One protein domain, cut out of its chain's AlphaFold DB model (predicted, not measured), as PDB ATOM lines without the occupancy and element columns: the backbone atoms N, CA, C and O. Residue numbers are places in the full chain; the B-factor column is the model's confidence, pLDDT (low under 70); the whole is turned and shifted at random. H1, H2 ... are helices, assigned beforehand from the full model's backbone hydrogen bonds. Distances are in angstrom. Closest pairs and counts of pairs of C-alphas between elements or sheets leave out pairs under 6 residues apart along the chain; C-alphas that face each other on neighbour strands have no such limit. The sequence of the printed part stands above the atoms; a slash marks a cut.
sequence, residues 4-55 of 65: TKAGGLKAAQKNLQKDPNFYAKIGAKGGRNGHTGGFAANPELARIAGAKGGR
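Overview. This is residues 4 to 55 of the 65 residues of an uncharacterized protein of Candidatus Saccharibacteria bacterium oral taxon 955 (UniProt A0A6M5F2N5). Starting from H1, the longest helix, three helices are strung out in an open zigzag, H1 at one end, H2 in the middle and H4 at the other end, with the short H3 between H2 and H4. The 52 printed residues hold four named helices, H1 to H4 in order, and no named strand: all helix. The whole is extended, with a radius of gyration of the C-alphas of 17.4 A and spans of 48 by 21 by 17 A.

Along the chain. Find C-alpha 5 at (167.682, 161.159, 165.708); from there H1, residues 5 to 18, runs 20.2 A. H2, residues 22 to 33, runs 17.1 A, and H3, residues 38 to 41, 5.7 A. H4, residues 43 to 55, runs 18.4 A to C-alpha 55 at (192.796, 171.230, 205.695).

Arrangement. Look at Leu 16 and Phe 22, the closest C-alphas of H1 and H2, 6.2 A apart: these helices are close but not clearly touching, about perpendicular at 87 degrees. H2 is apart from H3 and H4. H3 and H4 only just touch, with 3 pairs of C-alphas within 8 A, only at the corner by their link; H4 does so with residues 45 to 46 alone, and the closest C-alphas, Phe 39 and Ala 46, are 5.0 A apart. In H1, H2 and H4 every O i to N i+4 pair is within hydrogen-bond range; H3 is too short for one.

Size, cuts and confidence. The C-alphas of Thr 4 and Arg 55, the two farthest apart, are 50.8 A apart. The printed part has no cut, its three links are tight, and no printed residue is under 70 in pLDDT.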
ATOM      1  N   THR A   4     169.077 163.453 161.558       95.81
ATOM      2  CA  THR A   4     167.927 162.824 162.234       95.81
ATOM      3  C   THR A   4     168.351 162.057 163.486       95.81
ATOM      4  O   THR A   4     169.458 161.516 163.553       95.81
ATOM      5  N   LYS A   5     167.444 161.926 164.467       93.00
ATOM      6  CA  LYS A   5     167.682 161.159 165.708       93.00
ATOM      7  C   LYS A   5     168.163 159.729 165.424       93.00
ATOM      8  O   LYS A   5     169.141 159.272 166.008       93.00
ATOM      9  N   ALA A   6     167.523 159.049 164.471       94.00
ATOM     10  CA  ALA A   6     167.911 157.703 164.051       94.00
ATOM     11  C   ALA A   6     169.315 157.656 163.418       94.00
ATOM     12  O   ALA A   6     170.062 156.703 163.637       94.00
ATOM     13  N   GLY A   7     169.697 158.684 162.651       95.19
ATOM     14  CA  GLY A   7     171.052 158.816 162.115       95.19
ATOM     15  C   GLY A   7     172.100 159.011 163.212       95.19
ATOM     16  O   GLY A   7     173.132 158.344 163.190       95.19
ATOM     17  N   GLY A   8     171.804 159.860 164.200       93.00
ATOM     18  CA  GLY A   8     172.678 160.107 165.349       93.00
ATOM     19  C   GLY A   8     172.946 158.849 166.178       93.00
ATOM     20  O   GLY A   8     174.094 158.571 166.514       93.00
ATOM     21  N   LEU A   9     171.915 158.037 166.432       93.88
ATOM     22  CA  LEU A   9     172.061 156.774 167.166       93.88
ATOM     23  C   LEU A   9     172.954 155.772 166.420       93.88
ATOM     24  O   LEU A   9     173.851 155.182 167.022       93.88
ATOM     25  N   LYS A  10     172.772 155.629 165.099       94.12
ATOM     26  CA  LYS A  10     173.625 154.767 164.262       94.12
ATOM     27  C   LYS A  10     175.082 155.239 164.254       94.12
ATOM     28  O   LYS A  10     175.997 154.422 164.331       94.12
ATOM     29  N   ALA A  11     175.308 156.551 164.188       92.62
ATOM     30  CA  ALA A  11     176.650 157.124 164.258       92.62
ATOM     31  C   ALA A  11     177.302 156.882 165.629       92.62
ATOM     32  O   ALA A  11     178.458 156.468 165.688       92.62
ATOM     33  N   ALA A  12     176.556 157.070 166.723       92.06
ATOM     34  CA  ALA A  12     177.043 156.815 168.076       92.06
ATOM     35  C   ALA A  12     177.453 155.349 168.271       92.06
ATOM     36  O   ALA A  12     178.551 155.081 168.755       92.06
ATOM     37  N   GLN A  13     176.620 154.405 167.820       94.06
ATOM     38  CA  GLN A  13     176.940 152.975 167.855       94.06
ATOM     39  C   GLN A  13     178.221 152.662 167.076       94.06
ATOM     40  O   GLN A  13     179.111 152.006 167.607       94.06
ATOM     41  N   LYS A  14     178.356 153.181 165.850       94.56
ATOM     42  CA  LYS A  14     179.554 152.967 165.024       94.56
ATOM     43  C   LYS A  14     180.818 153.554 165.664       94.56
ATOM     44  O   LYS A  14     181.875 152.929 165.615       94.56
ATOM     45  N   ASN A  15     180.715 154.732 166.279       93.81
ATOM     46  CA  ASN A  15     181.834 155.371 166.969       93.81
ATOM     47  C   ASN A  15     182.278 154.571 168.200       93.81
ATOM     48  O   ASN A  15     183.475 154.355 168.371       93.81
ATOM     49  N   LEU A  16     181.331 154.081 169.006       93.88
ATOM     50  CA  LEU A  16     181.616 153.261 170.189       93.88
ATOM     51  C   LEU A  16     182.170 151.876 169.837       93.88
ATOM     52  O   LEU A  16     183.063 151.391 170.522       93.88
ATOM     53  N   GLN A  17     181.683 151.252 168.758       94.69
ATOM     54  CA  GLN A  17     182.228 149.983 168.259       94.69
ATOM     55  C   GLN A  17     183.685 150.126 167.801       94.69
ATOM     56  O   GLN A  17     184.485 149.217 168.003       94.69
ATOM     57  N   LYS A  18     184.034 151.260 167.181       94.62
ATOM     58  CA  LYS A  18     185.401 151.534 166.718       94.62
ATOM     59  C   LYS A  18     186.339 151.906 167.866       94.62
ATOM     60  O   LYS A  18     187.506 151.526 167.854       94.62
ATOM     61  N   ASP A  19     185.851 152.695 168.816       94.81
ATOM     62  CA  ASP A  19     186.605 153.145 169.978       94.81
ATOM     63  C   ASP A  19     185.653 153.309 171.173       94.81
ATOM     64  O   ASP A  19     184.923 154.305 171.245       94.81
ATOM     65  N   PRO A  20     185.685 152.389 172.152       94.75
ATOM     66  CA  PRO A  20     184.855 152.492 173.351       94.75
ATOM     67  C   PRO A  20     185.063 153.806 174.118       94.75
ATOM     68  O   PRO A  20     184.158 154.294 174.790       94.75
ATOM     69  N   ASN A  21     186.241 154.423 173.976       95.12
ATOM     70  CA  ASN A  21     186.612 155.665 174.647       95.12
ATOM     71  C   ASN A  21     186.384 156.917 173.784       95.12
ATOM     72  O   ASN A  21     186.838 157.999 174.161       95.12
ATOM     73  N   PHE A  22     185.696 156.807 172.644       95.25
ATOM     74  CA  PHE A  22     185.524 157.898 171.678       95.25
ATOM     75  C   PHE A  22     185.037 159.201 172.333       95.25
ATOM     76  O   PHE A  22     185.699 160.237 172.243       95.25
ATOM     77  N   TYR A  23     183.921 159.147 173.065       94.00
ATOM     78  CA  TYR A  23     183.351 160.331 173.719       94.00
ATOM     79  C   TYR A  23     184.205 160.835 174.885       94.00
ATOM     80  O   TYR A  23     184.345 162.046 175.051       94.00
ATOM     81  N   ALA A  24     184.839 159.935 175.642       94.75
ATOM     82  CA  ALA A  24     185.741 160.315 176.727       94.75
ATOM     83  C   ALA A  24     186.960 161.090 176.199       94.75
ATOM     84  O   ALA A  24     187.322 162.132 176.744       94.75
ATOM     85  N   LYS A  25     187.557 160.638 175.088       95.12
ATOM     86  CA  LYS A  25     188.693 161.311 174.439       95.12
ATOM     87  C   LYS A  25     188.316 162.691 173.913       95.12
ATOM     88  O   LYS A  25     189.082 163.637 174.087       95.12
ATOM     89  N   ILE A  26     187.157 162.820 173.269       94.56
ATOM     90  CA  ILE A  26     186.695 164.106 172.727       94.56
ATOM     91  C   ILE A  26     186.359 165.072 173.868       94.56
ATOM     92  O   ILE A  26     186.802 166.219 173.837       94.56
ATOM     93  N   GLY A  27     185.672 164.598 174.910       90.62
ATOM     94  CA  GLY A  27     185.385 165.384 176.110       90.62
ATOM     95  C   GLY A  27     186.653 165.853 176.825       90.62
ATOM     96  O   GLY A  27     186.760 167.025 177.168       90.62
ATOM     97  N   ALA A  28     187.662 164.988 176.968       91.12
ATOM     98  CA  ALA A  28     188.948 165.352 177.563       91.12
ATOM     99  C   ALA A  28     189.694 166.424 176.751       91.12
ATOM    100  O   ALA A  28     190.252 167.355 177.330       91.12
ATOM    101  N   LYS A  29     189.689 166.327 175.413       92.19
ATOM    102  CA  LYS A  29     190.255 167.372 174.541       92.19
ATOM    103  C   LYS A  29     189.508 168.698 174.704       92.19
ATOM    104  O   LYS A  29     190.145 169.730 174.876       92.19
ATOM    105  N   GLY A  30     188.175 168.659 174.708       89.75
ATOM    106  CA  GLY A  30     187.338 169.841 174.924       89.75
ATOM    107  C   GLY A  30     187.584 170.491 176.285       89.75
ATOM    108  O   GLY A  30     187.782 171.697 176.356       89.75
ATOM    109  N   GLY A  31     187.661 169.696 177.354       87.25
ATOM    110  CA  GLY A  31     187.940 170.182 178.705       87.25
ATOM    111  C   GLY A  31     189.340 170.776 178.866       87.25
ATOM    112  O   GLY A  31     189.500 171.746 179.592       87.25
ATOM    113  N   ARG A  32     190.350 170.245 178.163       85.50
ATOM    114  CA  ARG A  32     191.702 170.832 178.155       85.50
ATOM    115  C   ARG A  32     191.749 172.186 177.455       85.50
ATOM    116  O   ARG A  32     192.477 173.054 177.912       85.50
ATOM    117  N   ASN A  33     190.987 172.349 176.374       86.56
ATOM    118  CA  ASN A  33     190.927 173.602 175.618       86.56
ATOM    119  C   ASN A  33     189.960 174.623 176.247       86.56
ATOM    120  O   ASN A  33     190.035 175.815 175.962       86.56
ATOM    121  N   GLY A  34     189.013 174.158 177.063       83.81
ATOM    122  CA  GLY A  34     188.036 174.989 177.751       83.81
ATOM    123  C   GLY A  34     188.611 175.580 179.033       83.81
ATOM    124  O   GLY A  34     188.785 174.879 180.024       83.81
ATOM    125  N   HIS A  35     188.842 176.889 179.040       79.38
ATOM    126  CA  HIS A  35     189.337 177.615 180.219       79.38
ATOM    127  C   HIS A  35     188.273 178.503 180.876       79.38
ATOM    128  O   HIS A  35     188.515 179.111 181.910       79.38
ATOM    129  N   THR A  36     187.077 178.575 180.293       78.19
ATOM    130  CA  THR A  36     186.031 179.536 180.674       78.19
ATOM    131  C   THR A  36     185.014 178.995 181.682       78.19
ATOM    132  O   THR A  36     184.130 179.736 182.102       78.19
ATOM    133  N   GLY A  37     185.114 177.726 182.097       76.12
ATOM    134  CA  GLY A  37     184.167 177.083 183.017       76.12
ATOM    135  C   GLY A  37     184.754 176.721 184.387       76.12
ATOM    136  O   GLY A  37     185.932 176.383 184.512       76.12
ATOM    137  N   GLY A  38     183.912 176.731 185.427       81.50
ATOM    138  CA  GLY A  38     184.228 176.197 186.759       81.50
ATOM    139  C   GLY A  38     185.484 176.795 187.406       81.50
ATOM    140  O   GLY A  38     185.683 178.005 187.415       81.50
ATOM    141  N   PHE A  39     186.346 175.930 187.948       81.06
ATOM    142  CA  PHE A  39     187.615 176.313 188.580       81.06
ATOM    143  C   PHE A  39     188.696 176.777 187.591       81.06
ATOM    144  O   PHE A  39     189.665 177.397 188.018       81.06
ATOM    145  N   ALA A  40     188.540 176.507 186.288       80.75
ATOM    146  CA  ALA A  40     189.457 177.021 185.269       80.75
ATOM    147  C   ALA A  40     189.225 178.518 185.004       80.75
ATOM    148  O   ALA A  40     190.178 179.247 184.752       80.75
ATOM    149  N   ALA A  41     187.977 178.982 185.140       84.75
ATOM    150  CA  ALA A  41     187.605 180.383 184.945       84.75
ATOM    151  C   ALA A  41     188.080 181.305 186.080       84.75
ATOM    152  O   ALA A  41     188.257 182.503 185.874       84.75
ATOM    153  N   ASN A  42     188.259 180.760 187.288       88.94
ATOM    154  CA  ASN A  42     188.703 181.511 188.458       88.94
ATOM    155  C   ASN A  42     189.742 180.701 189.260       88.94
ATOM    156  O   ASN A  42     189.373 179.938 190.165       88.94
ATOM    157  N   PRO A  43     191.041 180.873 188.951       87.88
ATOM    158  CA  PRO A  43     192.127 180.172 189.633       87.88
ATOM    159  C   PRO A  43     192.182 180.433 191.145       87.88
ATOM    160  O   PRO A  43     192.505 179.527 191.917       87.88
ATOM    161  N   GLU A  44     191.814 181.635 191.598       90.94
ATOM    162  CA  GLU A  44     191.790 181.967 193.028       90.94
ATOM    163  C   GLU A  44     190.722 181.171 193.781       90.94
ATOM    164  O   GLU A  44     190.990 180.618 194.852       90.94
ATOM    165  N   LEU A  45     189.527 181.028 193.200       90.50
ATOM    166  CA  LEU A  45     188.474 180.186 193.767       90.50
ATOM    167  C   LEU A  45     188.935 178.724 193.879       90.50
ATOM    168  O   LEU A  45     188.701 178.079 194.905       90.50
ATOM    169  N   ALA A  46     189.627 178.215 192.856       92.31
ATOM    170  CA  ALA A  46     190.191 176.866 192.855       92.31
ATOM    171  C   ALA A  46     191.208 176.672 193.986       92.31
ATOM    172  O   ALA A  46     191.140 175.688 194.728       92.31
ATOM    173  N   ARG A  47     192.102 177.648 194.170       93.38
ATOM    174  CA  ARG A  47     193.105 177.650 195.238       93.38
ATOM    175  C   ARG A  47     192.455 177.635 196.623       93.38
ATOM    176  O   ARG A  47     192.828 176.813 197.463       93.38
ATOM    177  N   ILE A  48     191.474 178.506 196.866       95.00
ATOM    178  CA  ILE A  48     190.776 178.601 198.159       95.00
ATOM    179  C   ILE A  48     190.025 177.301 198.467       95.00
ATOM    180  O   ILE A  48     190.157 176.755 199.569       95.00
ATOM    181  N   ALA A  49     189.272 176.774 197.497       93.88
ATOM    182  CA  ALA A  49     188.524 175.532 197.656       93.88
ATOM    183  C   ALA A  49     189.451 174.335 197.919       93.88
ATOM    184  O   ALA A  49     189.208 173.562 198.848       93.88
ATOM    185  N   GLY A  50     190.551 174.223 197.166       93.19
ATOM    186  CA  GLY A  50     191.562 173.182 197.350       93.19
ATOM    187  C   GLY A  50     192.221 173.240 198.728       93.19
ATOM    188  O   GLY A  50     192.281 172.229 199.429       93.19
ATOM    189  N   ALA A  51     192.633 174.431 199.174       94.50
ATOM    190  CA  ALA A  51     193.224 174.624 200.496       94.50
ATOM    191  C   ALA A  51     192.247 174.264 201.628       94.50
ATOM    192  O   ALA A  51     192.628 173.600 202.594       94.50
ATOM    193  N   LYS A  52     190.974 174.667 201.512       94.75
ATOM    194  CA  LYS A  52     189.937 174.319 202.494       94.75
ATOM    195  C   LYS A  52     189.702 172.808 202.545       94.75
ATOM    196  O   LYS A  52     189.701 172.233 203.632       94.75
ATOM    197  N   GLY A  53     189.554 172.165 201.387       93.06
ATOM    198  CA  GLY A  53     189.373 170.714 201.290       93.06
ATOM    199  C   GLY A  53     190.556 169.934 201.865       93.06
ATOM    200  O   GLY A  53     190.355 168.987 202.623       93.06
ATOM    201  N   GLY A  54     191.785 170.374 201.579       92.50
ATOM    202  CA  GLY A  54     193.005 169.777 202.123       92.50
ATOM    203  C   GLY A  54     193.082 169.861 203.648       92.50
ATOM    204  O   GLY A  54     193.338 168.852 204.295       92.50
ATOM    205  N   ARG A  55     192.785 171.031 204.232       91.00
ATOM    206  CA  ARG A  55     192.796 171.230 205.695       91.00
ATOM    207  C   ARG A  55     191.749 170.392 206.432       91.00
ATOM    208  O   ARG A  55     192.016 169.922 207.533       91.00
TER     209      ARG A  55